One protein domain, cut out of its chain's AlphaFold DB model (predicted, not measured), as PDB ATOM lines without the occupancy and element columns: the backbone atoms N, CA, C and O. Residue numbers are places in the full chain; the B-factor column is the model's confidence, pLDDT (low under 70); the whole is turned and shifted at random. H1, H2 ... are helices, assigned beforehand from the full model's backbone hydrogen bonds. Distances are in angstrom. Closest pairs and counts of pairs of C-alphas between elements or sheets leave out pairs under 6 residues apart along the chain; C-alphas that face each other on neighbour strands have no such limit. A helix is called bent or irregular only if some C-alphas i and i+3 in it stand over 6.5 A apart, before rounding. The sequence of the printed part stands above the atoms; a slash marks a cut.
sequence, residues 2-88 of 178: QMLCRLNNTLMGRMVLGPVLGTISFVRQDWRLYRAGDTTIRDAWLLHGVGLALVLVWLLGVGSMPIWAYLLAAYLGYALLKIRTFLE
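What this domain is: This is residues 2 to 88 of the 178 residues of the protein "Fatty acid desaturase" of mine drainage metagenome (UniProt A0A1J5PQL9). Three long helices, H2, H3 and H4, make the sides of an open, flat triangle with an empty middle. H2 and H3 meet near their ends as a V, H4 crosses the first part of H2, and the short H1 sits at the corner where H2 begins. The printed part has 87 residues with four named helices, in the order H1, H2, H3, H4, and no named strand; its class is all helix. It is loose, with a radius of gyration of the C-alphas of 16.0 A and spans of 41 by 41 by 20 A.

How they stand to each other: The hub is H2, residues 11 to 35, which touches three helices. It is irregular, but only just, with C-alphas 16 and 19 6.9 A apart, and has a kink of 51 degrees near residue 18. With residues 11 to 19 alone it touches H4, residues 67 to 87, about perpendicular at 80 degrees; the closest C-alphas, of Met 15 and Ala 79, are 4.5 A apart. With residues 30 to 34 alone it touches residues 41 to 42 of H3, residues 39 to 61, at a steep tilt of 53 degrees, opposite ways; the closest C-alphas, of Tyr 34 and Ile 41, are 5.8 A apart. H1, residues 2 to 8, and H2 touch only at the corner, the C-alphas of Asn 8 and Arg 14 being closest at 4.4 A. H3 and H4 are close but not clearly touching, the closest C-alphas, of Leu 59 and Ile 67, 7.8 A apart. H1 is apart from H3 and H4. Every O i to N i+4 pair is within hydrogen-bond range in H1 and H3, against 19 of 21 in H2 and 14 of 17 in H4.

Where its parts are: H2 measures 34.4 A from first to last C-alpha, H3 32.7 A, H4 31.6 A and H1 9.8 A. H1 begins at C-alpha 2 (117.700, 175.120, 27.440), and H4 ends at C-alpha 87 (115.908, 155.313, 28.758).

The domain as a whole: The C-alphas of Gln 2 and Val 62, the two farthest apart, are 44.8 A from each other. Residues 23 to 29 of H2 and 46 to 54 of H3 stand free. The three links are tight, the printed part has no cut, and no printed residue is under 70 in pLDDT.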
ATOM      1  N   GLN A   2     118.908 175.958  27.573       85.69
ATOM      2  CA  GLN A   2     117.700 175.120  27.440       85.69
ATOM      3  C   GLN A   2     117.564 174.384  26.093       85.69
ATOM      4  O   GLN A   2     117.167 173.224  26.077       85.69
ATOM      5  N   MET A   3     117.918 175.027  24.971       89.12
ATOM      6  CA  MET A   3     117.873 174.384  23.649       89.12
ATOM      7  C   MET A   3     118.803 173.165  23.568       89.12
ATOM      8  O   MET A   3     118.403 172.115  23.081       89.12
ATOM      9  N   LEU A   4     120.011 173.281  24.121       91.94
ATOM     10  CA  LEU A   4     120.991 172.197  24.166       91.94
ATOM     11  C   LEU A   4     120.468 171.003  24.977       91.94
ATOM     12  O   LEU A   4     120.579 169.864  24.533       91.94
ATOM     13  N   CYS A   5     119.828 171.262  26.122       89.94
ATOM     14  CA  CYS A   5     119.188 170.217  26.921       89.94
ATOM     15  C   CYS A   5     118.024 169.547  26.177       89.94
ATOM     16  O   CYS A   5     117.885 168.331  26.248       89.94
ATOM     17  N   ARG A   6     117.215 170.316  25.432       91.69
ATOM     18  CA  ARG A   6     116.122 169.769  24.611       91.69
ATOM     19  C   ARG A   6     116.647 168.862  23.503       91.69
ATOM     20  O   ARG A   6     116.150 167.751  23.353       91.69
ATOM     21  N   LEU A   7     117.683 169.295  22.782       93.75
ATOM     22  CA  LEU A   7     118.338 168.469  21.765       93.75
ATOM     23  C   LEU A   7     118.912 167.191  22.383       93.75
ATOM     24  O   LEU A   7     118.647 166.101  21.887       93.75
ATOM     25  N   ASN A   8     119.603 167.299  23.519       94.69
ATOM     26  CA  ASN A   8     120.131 166.154  24.266       94.69
ATOM     27  C   ASN A   8     119.034 165.230  24.845       94.69
ATOM     28  O   ASN A   8     119.333 164.112  25.261       94.69
ATOM     29  N   ASN A   9     117.771 165.660  24.884       94.00
ATOM     30  CA  ASN A   9     116.631 164.818  25.263       94.00
ATOM     31  C   ASN A   9     115.998 164.076  24.077       94.00
ATOM     32  O   ASN A   9     115.091 163.278  24.299       94.00
ATOM     33  N   THR A  10     116.479 164.276  22.847       96.62
ATOM     34  CA  THR A  10     116.249 163.348  21.723       96.62
ATOM     35  C   THR A  10     117.291 162.232  21.745       96.62
ATOM     36  O   THR A  10     118.381 162.426  22.285       96.62
ATOM     37  N   LEU A  11     117.005 161.073  21.148       97.06
ATOM     38  CA  LEU A  11     117.979 159.981  21.100       97.06
ATOM     39  C   LEU A  11     119.195 160.357  20.239       97.06
ATOM     40  O   LEU A  11     120.326 160.180  20.689       97.06
ATOM     41  N   MET A  12     118.983 160.933  19.049       97.44
ATOM     42  CA  MET A  12     120.084 161.375  18.182       97.44
ATOM     43  C   MET A  12     120.951 162.415  18.895       97.44
ATOM     44  O   MET A  12     122.171 162.270  18.971       97.44
ATOM     45  N   GLY A  13     120.328 163.438  19.482       96.81
ATOM     46  CA  GLY A  13     121.056 164.452  20.233       96.81
ATOM     47  C   GLY A  13     121.749 163.877  21.467       96.81
ATOM     48  O   GLY A  13     122.858 164.292  21.770       96.81
ATOM     49  N   ARG A  14     121.179 162.877  22.150       96.31
ATOM     50  CA  ARG A  14     121.844 162.194  23.268       96.31
ATOM     51  C   ARG A  14     123.075 161.404  22.817       96.31
ATOM     52  O   ARG A  14     124.073 161.411  23.530       96.31
ATOM     53  N   MET A  15     123.024 160.741  21.664       97.00
ATOM     54  CA  MET A  15     124.163 160.003  21.105       97.00
ATOM     55  C   MET A  15     125.274 160.949  20.631       97.00
ATOM     56  O   MET A  15     126.447 160.677  20.865       97.00
ATOM     57  N   VAL A  16     124.909 162.075  20.010       96.69
ATOM     58  CA  VAL A  16     125.867 163.038  19.444       96.69
ATOM     59  C   VAL A  16     126.393 164.025  20.480       96.69
ATOM     60  O   VAL A  16     127.562 164.364  20.431       96.69
ATOM     61  N   LEU A  17     125.576 164.509  21.414       96.44
ATOM     62  CA  LEU A  17     125.961 165.545  22.383       96.44
ATOM     63  C   LEU A  17     126.239 164.960  23.766       96.44
ATOM     64  O   LEU A  17     127.086 165.466  24.499       96.44
ATOM     65  N   GLY A  18     125.536 163.892  24.141       95.06
ATOM     66  CA  GLY A  18     125.619 163.299  25.471       95.06
ATOM     67  C   GLY A  18     127.021 162.854  25.896       95.06
ATOM     68  O   GLY A  18     127.318 163.011  27.084       95.06
ATOM     69  N   PRO A  19     127.885 162.303  25.014       96.44
ATOM     70  CA  PRO A  19     129.277 162.014  25.355       96.44
ATOM     71  C   PRO A  19     130.028 163.273  25.797       96.44
ATOM     72  O   PRO A  19     130.547 163.315  26.909       96.44
ATOM     73  N   VAL A  20     129.982 164.335  24.986       96.12
ATOM     74  CA  VAL A  20     130.658 165.612  25.267       96.12
ATOM     75  C   VAL A  20     130.095 166.278  26.520       96.12
ATOM     76  O   VAL A  20     130.850 166.635  27.422       96.12
ATOM     77  N   LEU A  21     128.770 166.415  26.619       95.00
ATOM     78  CA  LEU A  21     128.122 167.065  27.762       95.00
ATOM     79  C   LEU A  21     128.370 166.304  29.067       95.00
ATOM     80  O   LEU A  21     128.625 166.926  30.099       95.00
ATOM     81  N   GLY A  22     128.326 164.970  29.014       93.50
ATOM     82  CA  GLY A  22     128.638 164.113  30.152       93.50
ATOM     83  C   GLY A  22     130.080 164.297  30.619       93.50
ATOM     84  O   GLY A  22     130.299 164.534  31.803       93.50
ATOM     85  N   THR A  23     131.042 164.268  29.694       95.88
ATOM     86  CA  THR A  23     132.462 164.470  30.008       95.88
ATOM     87  C   THR A  23     132.725 165.860  30.583       95.88
ATOM     88  O   THR A  23     133.379 165.973  31.612       95.88
ATOM     89  N   ILE A  24     132.168 166.923  29.991       96.44
ATOM     90  CA  ILE A  24     132.324 168.290  30.518       96.44
ATOM     91  C   ILE A  24     131.761 168.391  31.939       96.44
ATOM     92  O   ILE A  24     132.401 168.976  32.810       96.44
ATOM     93  N   SER A  25     130.571 167.837  32.190       95.19
ATOM     94  CA  SER A  25     129.966 167.858  33.527       95.19
ATOM     95  C   SER A  25     130.817 167.100  34.547       95.19
ATOM     96  O   SER A  25     131.044 167.614  35.640       95.19
ATOM     97  N   PHE A  26     131.304 165.916  34.175       95.94
ATOM     98  CA  PHE A  26     132.167 165.078  35.005       95.94
ATOM     99  C   PHE A  26     133.473 165.801  35.365       95.94
ATOM    100  O   PHE A  26     133.745 166.033  36.538       95.94
ATOM    101  N   VAL A  27     134.215 166.288  34.364       97.00
ATOM    102  CA  VAL A  27     135.494 166.984  34.582       97.00
ATOM    103  C   VAL A  27     135.307 168.259  35.405       97.00
ATOM    104  O   VAL A  27     136.119 168.561  36.273       97.00
ATOM    105  N   ARG A  28     134.224 169.018  35.185       97.69
ATOM    106  CA  ARG A  28     133.941 170.223  35.986       97.69
ATOM    107  C   ARG A  28     133.648 169.897  37.449       97.69
ATOM    108  O   ARG A  28     134.024 170.685  38.318       97.69
ATOM    109  N   GLN A  29     132.965 168.785  37.719       97.06
ATOM    110  CA  GLN A  29     132.687 168.331  39.079       97.06
ATOM    111  C   GLN A  29     133.976 167.906  39.785       97.06
ATOM    112  O   GLN A  29     134.241 168.404  40.881       97.06
ATOM    113  N   ASP A  30     134.793 167.082  39.136       97.38
ATOM    114  CA  ASP A  30     136.088 166.645  39.661       97.38
ATOM    115  C   ASP A  30     137.015 167.832  39.908       97.38
ATOM    116  O   ASP A  30     137.568 167.982  40.993       97.38
ATOM    117  N   TRP A  31     137.109 168.756  38.951       96.69
ATOM    118  CA  TRP A  31     137.908 169.969  39.105       96.69
ATOM    119  C   TRP A  31     137.481 170.804  40.316       96.69
ATOM    120  O   TRP A  31     138.311 171.388  41.012       96.69
ATOM    121  N   ARG A  32     136.174 170.882  40.594       97.56
ATOM    122  CA  ARG A  32     135.667 171.579  41.780       97.56
ATOM    123  C   ARG A  32     136.089 170.875  43.070       97.56
ATOM    124  O   ARG A  32     136.469 171.571  44.003       97.56
ATOM    125  N   LEU A  33     136.015 169.545  43.122       97.12
ATOM    126  CA  LEU A  33     136.421 168.751  44.287       97.12
ATOM    127  C   LEU A  33     137.933 168.834  44.529       97.12
ATOM    128  O   LEU A  33     138.359 169.104  45.646       97.12
ATOM    129  N   TYR A  34     138.730 168.736  43.465       96.06
ATOM    130  CA  TYR A  34     140.174 168.947  43.525       96.06
ATOM    131  C   TYR A  34     140.525 170.331  44.093       96.06
ATOM    132  O   TYR A  34     141.309 170.439  45.032       96.06
ATOM    133  N   ARG A  35     139.885 171.402  43.594       96.94
ATOM    134  CA  ARG A  35     140.081 172.763  44.132       96.94
ATOM    135  C   ARG A  35     139.600 172.933  45.576       96.94
ATOM    136  O   ARG A  35     140.046 173.863  46.236       96.94
ATOM    137  N   ALA A  36     138.700 172.074  46.051       96.81
ATOM    138  CA  ALA A  36     138.269 172.040  47.446       96.81
ATOM    139  C   ALA A  36     139.238 171.256  48.356       96.81
ATOM    140  O   ALA A  36     138.983 171.153  49.551       96.81
ATOM    141  N   GLY A  37     140.345 170.732  47.811       96.19
ATOM    142  CA  GLY A  37     141.391 170.040  48.564       96.19
ATOM    143  C   GLY A  37     141.254 168.518  48.605       96.19
ATOM    144  O   GLY A  37     141.997 167.877  49.342       96.19
ATOM    145  N   ASP A  38     140.344 167.920  47.828       96.31
ATOM    146  CA  ASP A  38     140.207 166.462  47.775       96.31
ATOM    147  C   ASP A  38     141.370 165.828  46.990       96.31
ATOM    148  O   ASP A  38     141.407 165.828  45.753       96.31
ATOM    149  N   THR A  39     142.342 165.279  47.723       95.31
ATOM    150  CA  THR A  39     143.522 164.616  47.151       95.31
ATOM    151  C   THR A  39     143.177 163.315  46.435       95.31
ATOM    152  O   THR A  39     143.907 162.918  45.531       95.31
ATOM    153  N   THR A  40     142.040 162.689  46.752       96.88
ATOM    154  CA  THR A  40     141.575 161.460  46.093       96.88
ATOM    155  C   THR A  40     141.324 161.696  44.605       96.88
ATOM    156  O   THR A  40     141.669 160.860  43.773       96.88
ATOM    157  N   ILE A  41     140.773 162.863  44.252       97.31
ATOM    158  CA  ILE A  41     140.534 163.242  42.854       97.31
ATOM    159  C   ILE A  41     141.858 163.407  42.113       97.31
ATOM    160  O   ILE A  41     142.005 162.896  41.005       97.31
ATOM    161  N   ARG A  42     142.848 164.069  42.726       95.44
ATOM    162  CA  ARG A  42     144.191 164.186  42.141       95.44
ATOM    163  C   ARG A  42     144.763 162.804  41.831       95.44
ATOM    164  O   ARG A  42     145.210 162.572  40.711       95.44
ATOM    165  N   ASP A  43     144.729 161.901  42.804       97.25
ATOM    166  CA  ASP A  43     145.322 160.570  42.675       97.25
ATOM    167  C   ASP A  43     144.595 159.736  41.608       97.25
ATOM    168  O   ASP A  43     145.244 159.086  40.788       97.25
ATOM    169  N   ALA A  44     143.266 159.839  41.526       97.06
ATOM    170  CA  ALA A  44     142.479 159.218  40.463       97.06
ATOM    171  C   ALA A  44     142.871 159.730  39.064       97.06
ATOM    172  O   ALA A  44     143.042 158.930  38.142       97.06
ATOM    173  N   TRP A  45     143.067 161.044  38.897       97.38
ATOM    174  CA  TRP A  45     143.498 161.632  37.624       97.38
ATOM    175  C   TRP A  45     144.946 161.277  37.264       97.38
ATOM    176  O   TRP A  45     145.235 161.055  36.087       97.38
ATOM    177  N   LEU A  46     145.844 161.155  38.248       97.25
ATOM    178  CA  LEU A  46     147.210 160.667  38.029       97.25
ATOM    179  C   LEU A  46     147.207 159.211  37.548       97.25
ATOM    180  O   LEU A  46     147.826 158.903  36.531       97.25
ATOM    181  N   LEU A  47     146.458 158.333  38.221       97.81
ATOM    182  CA  LEU A  47     146.303 156.932  37.814       97.81
ATOM    183  C   LEU A  47     145.667 156.814  36.423       97.81
ATOM    184  O   LEU A  47     146.124 156.020  35.600       97.81
ATOM    185  N   HIS A  48     144.659 157.637  36.130       96.75
ATOM    186  CA  HIS A  48     144.069 157.712  34.796       96.75
ATOM    187  C   HIS A  48     145.099 158.146  33.743       96.75
ATOM    188  O   HIS A  48     145.171 157.537  32.678       96.75
ATOM    189  N   GLY A  49     145.930 159.149  34.051       97.94
ATOM    190  CA  GLY A  49     147.013 159.613  33.183       97.94
ATOM    191  C   GLY A  49     148.046 158.525  32.884       97.94
ATOM    192  O   GLY A  49     148.434 158.360  31.728       97.94
ATOM    193  N   VAL A  50     148.429 157.728  33.886       98.19
ATOM    194  CA  VAL A  50     149.307 156.558  33.697       98.19
ATOM    195  C   VAL A  50     148.651 155.533  32.772       98.19
ATOM    196  O   VAL A  50     149.270 155.100  31.801       98.19
ATOM    197  N   GLY A  51     147.385 155.181  33.015       97.50
ATOM    198  CA  GLY A  51     146.643 154.256  32.152       97.50
ATOM    199  C   GLY A  51     146.539 154.753  30.706       97.50
ATOM    200  O   GLY A  51     146.769 153.991  29.768       97.50
ATOM    201  N   LEU A  52     146.264 156.046  30.516       96.19
ATOM    202  CA  LEU A  52     146.206 156.668  29.196       96.19
ATOM    203  C   LEU A  52     147.569 156.634  28.496       96.19
ATOM    204  O   LEU A  52     147.629 156.308  27.312       96.19
ATOM    205  N   ALA A  53     148.660 156.920  29.210       97.19
ATOM    206  CA  ALA A  53     150.009 156.850  28.659       97.19
ATOM    207  C   ALA A  53     150.352 155.434  28.176       97.19
ATOM    208  O   ALA A  53     150.869 155.282  27.072       97.19
ATOM    209  N   LEU A  54     150.000 154.395  28.943       96.94
ATOM    210  CA  LEU A  54     150.199 153.000  28.533       96.94
ATOM    211  C   LEU A  54     149.436 152.666  27.244       96.94
ATOM    212  O   LEU A  54     150.003 152.070  26.329       96.94
ATOM    213  N   VAL A  55     148.173 153.095  27.142       94.69
ATOM    214  CA  VAL A  55     147.367 152.911  25.926       94.69
ATOM    215  C   VAL A  55     147.978 153.654  24.738       94.69
ATOM    216  O   VAL A  55     148.040 153.094  23.647       94.69
ATOM    217  N   LEU A  56     148.460 154.886  24.931       94.62
ATOM    218  CA  LEU A  56     149.089 155.674  23.867       94.62
ATOM    219  C   LEU A  56     150.415 155.067  23.404       94.62
ATOM    220  O   LEU A  56     150.642 154.980  22.202       94.62
ATOM    221  N   VAL A  57     151.263 154.609  24.326       96.44
ATOM    222  CA  VAL A  57     152.519 153.919  23.992       96.44
ATOM    223  C   VAL A  57     152.233 152.659  23.179       96.44
ATOM    224  O   VAL A  57     152.864 152.443  22.147       96.44
ATOM    225  N   TRP A  58     151.245 151.859  23.589       95.94
ATOM    226  CA  TRP A  58     150.834 150.684  22.825       95.94
ATOM    227  C   TRP A  58     150.282 151.059  21.442       95.94
ATOM    228  O   TRP A  58     150.698 150.483  20.438       95.94
ATOM    229  N   LEU A  59     149.392 152.051  21.368       95.38
ATOM    230  CA  LEU A  59     148.762 152.477  20.118       95.38
ATOM    231  C   LEU A  59     149.782 153.028  19.114       95.38
ATOM    232  O   LEU A  59     149.659 152.749  17.929       95.38
ATOM    233  N   LEU A  60     150.773 153.794  19.580       94.50
ATOM    234  CA  LEU A  60     151.792 154.426  18.737       94.50
ATOM    235  C   LEU A  60     152.975 153.507  18.410       94.50
ATOM    236  O   LEU A  60     153.598 153.680  17.368       94.50
ATOM    237  N   GLY A  61     153.315 152.575  19.306       95.38
ATOM    238  CA  GLY A  61     154.460 151.678  19.138       95.38
ATOM    239  C   GLY A  61     154.121 150.337  18.485       95.38
ATOM    240  O   GLY A  61     154.953 149.779  17.778       95.38
ATOM    241  N   VAL A  62     152.918 149.810  18.730       95.31
ATOM    242  CA  VAL A  62     152.480 148.479  18.260       95.31
ATOM    243  C   VAL A  62     151.247 148.576  17.363       95.31
ATOM    244  O   VAL A  62     151.102 147.809  16.411       95.31
ATOM    245  N   GLY A  63     150.337 149.501  17.666       91.75
ATOM    246  CA  GLY A  63     149.126 149.708  16.886       91.75
ATOM    247  C   GLY A  63     149.406 150.242  15.478       91.75
ATOM    248  O   GLY A  63     150.302 151.047  15.253       91.75
ATOM    249  N   SER A  64     148.584 149.823  14.517       93.56
ATOM    250  CA  SER A  64     148.552 150.381  13.155       93.56
ATOM    251  C   SER A  64     147.429 151.406  12.956       93.56
ATOM    252  O   SER A  64     147.310 152.015  11.893       93.56
ATOM    253  N   MET A  65     146.575 151.588  13.967       94.31
ATOM    254  CA  MET A  65     145.416 152.470  13.894       94.31
ATOM    255  C   MET A  65     145.833 153.927  14.149       94.31
ATOM    256  O   MET A  65     146.418 154.216  15.194       94.31
ATOM    257  N   PRO A  66     145.487 154.876  13.261       94.25
ATOM    258  CA  PRO A  66     145.786 156.280  13.501       94.25
ATOM    259  C   PRO A  66     144.964 156.820  14.680       94.25
ATOM    260  O   PRO A  66     143.810 156.432  14.882       94.25
ATOM    261  N   ILE A  67     145.530 157.774  15.427       93.00
ATOM    262  CA  ILE A  67     144.919 158.332  16.650       93.00
ATOM    263  C   ILE A  67     143.483 158.819  16.408       93.00
ATOM    264  O   ILE A  67     142.599 158.569  17.223       93.00
ATOM    265  N   TRP A  68     143.216 159.484  15.282       95.00
ATOM    266  CA  TRP A  68     141.874 159.993  14.981       95.00
ATOM    267  C   TRP A  68     140.836 158.868  14.840       95.00
ATOM    268  O   TRP A  68     139.698 159.038  15.275       95.00
ATOM    269  N   ALA A  69     141.219 157.713  14.283       95.69
ATOM    270  CA  ALA A  69     140.324 156.569  14.123       95.69
ATOM    271  C   ALA A  69     140.044 155.915  15.478       95.69
ATOM    272  O   ALA A  69     138.901 155.558  15.762       95.69
ATOM    273  N   TYR A  70     141.057 155.848  16.346       94.88
ATOM    274  CA  TYR A  70     140.888 155.406  17.728       94.88
ATOM    275  C   TYR A  70     139.924 156.320  18.499       94.88
ATOM    276  O   TYR A  70     138.985 155.840  19.134       94.88
ATOM    277  N   LEU A  71     140.099 157.643  18.396       95.00
ATOM    278  CA  LEU A  71     139.205 158.616  19.031       95.00
ATOM    279  C   LEU A  71     137.774 158.516  18.496       95.00
ATOM    280  O   LEU A  71     136.827 158.567  19.280       95.00
ATOM    281  N   LEU A  72     137.605 158.328  17.185       96.62
ATOM    282  CA  LEU A  72     136.294 158.112  16.578       96.62
ATOM    283  C   LEU A  72     135.642 156.826  17.102       96.62
ATOM    284  O   LEU A  72     134.479 156.856  17.499       96.62
ATOM    285  N   ALA A  73     136.380 155.716  17.165       96.12
ATOM    286  CA  ALA A  73     135.880 154.449  17.697       96.12
ATOM    287  C   ALA A  73     135.484 154.567  19.179       96.12
ATOM    288  O   ALA A  73     134.394 154.137  19.562       96.12
ATOM    289  N   ALA A  74     136.315 155.216  20.001       95.44
ATOM    290  CA  ALA A  74     136.010 155.492  21.402       95.44
ATOM    291  C   ALA A  74     134.748 156.360  21.548       95.44
ATOM    292  O   ALA A  74     133.885 156.081  22.386       95.44
ATOM    293  N   TYR A  75     134.600 157.376  20.693       97.38
ATOM    294  CA  TYR A  75     133.420 158.231  20.672       97.38
ATOM    295  C   TYR A  75     132.156 157.455  20.305       97.38
ATOM    296  O   TYR A  75     131.141 157.579  20.987       97.38
ATOM    297  N   LEU A  76     132.214 156.631  19.255       97.25
ATOM    298  CA  LEU A  76     131.094 155.797  18.821       97.25
ATOM    299  C   LEU A  76     130.718 154.764  19.886       97.25
ATOM    300  O   LEU A  76     129.532 154.577  20.148       97.25
ATOM    301  N   GLY A  77     131.701 154.162  20.560       96.38
ATOM    302  CA  GLY A  77     131.466 153.292  21.712       96.38
ATOM    303  C   GLY A  77     130.744 154.026  22.844       96.38
ATOM    304  O   GLY A  77     129.752 153.532  23.383       96.38
ATOM    305  N   TYR A  78     131.159 155.256  23.161       96.44
ATOM    306  CA  TYR A  78     130.476 156.055  24.174       96.44
ATOM    307  C   TYR A  78     129.061 156.475  23.726       96.44
ATOM    308  O   TYR A  78     128.111 156.388  24.508       96.44
ATOM    309  N   ALA A  79     128.880 156.862  22.464       97.19
ATOM    310  CA  ALA A  79     127.577 157.185  21.883       97.19
ATOM    311  C   ALA A  79     126.621 155.980  21.904       97.19
ATOM    312  O   ALA A  79     125.439 156.138  22.211       97.19
ATOM    313  N   LEU A  80     127.127 154.769  21.660       96.38
ATOM    314  CA  LEU A  80     126.366 153.525  21.753       96.38
ATOM    315  C   LEU A  80     125.841 153.302  23.179       96.38
ATOM    316  O   LEU A  80     124.649 153.062  23.370       96.38
ATOM    317  N   LEU A  81     126.694 153.479  24.195       94.38
ATOM    318  CA  LEU A  81     126.289 153.392  25.605       94.38
ATOM    319  C   LEU A  81     125.203 154.415  25.965       94.38
ATOM    320  O   LEU A  81     124.374 154.164  26.848       94.38
ATOM    321  N   LYS A  82     125.164 155.562  25.271       95.19
ATOM    322  CA  LYS A  82     124.139 156.575  25.514       95.19
ATOM    323  C   LYS A  82     122.727 156.105  25.178       95.19
ATOM    324  O   LYS A  82     121.807 156.577  25.843       95.19
ATOM    325  N   ILE A  83     122.552 155.154  24.258       95.06
ATOM    326  CA  ILE A  83     121.240 154.579  23.917       95.06
ATOM    327  C   ILE A  83     120.584 153.957  25.154       95.06
ATOM    328  O   ILE A  83     119.422 154.237  25.434       95.06
ATOM    329  N   ARG A  84     121.329 153.165  25.936       91.25
ATOM    330  CA  ARG A  84     120.807 152.584  27.182       91.25
ATOM    331  C   ARG A  84     120.492 153.681  28.194       91.25
ATOM    332  O   ARG A  84     119.360 153.801  28.645       91.25
ATOM    333  N   THR A  85     121.470 154.547  28.484       89.31
ATOM    334  CA  THR A  85     121.309 155.607  29.501       89.31
ATOM    335  C   THR A  85     120.221 156.628  29.168       89.31
ATOM    336  O   THR A  85     119.766 157.338  30.054       89.31
ATOM    337  N   PHE A  86     119.804 156.722  27.902       92.50
ATOM    338  CA  PHE A  86     118.712 157.588  27.468       92.50
ATOM    339  C   PHE A  86     117.369 157.177  28.079       92.50
ATOM    340  O   PHE A  86     116.540 158.025  28.402       92.50
ATOM    341  N   LEU A  87     117.151 155.873  28.233       88.56
ATOM    342  CA  LEU A  87     115.908 155.313  28.758       88.56
ATOM    343  C   LEU A  87     115.927 155.211  30.272       88.56
ATOM    344  O   LEU A  87     114.873 155.279  30.896       88.56
ATOM    345  N   GLU A  88     117.115 155.134  30.855       85.38
ATOM    346  CA  GLU A  88     117.265 155.158  32.297       85.38
ATOM    347  C   GLU A  88     116.775 156.479  32.896       85.38
ATOM    348  O   GLU A  88     116.801 157.547  32.282       85.38
TER     349      GLU A  88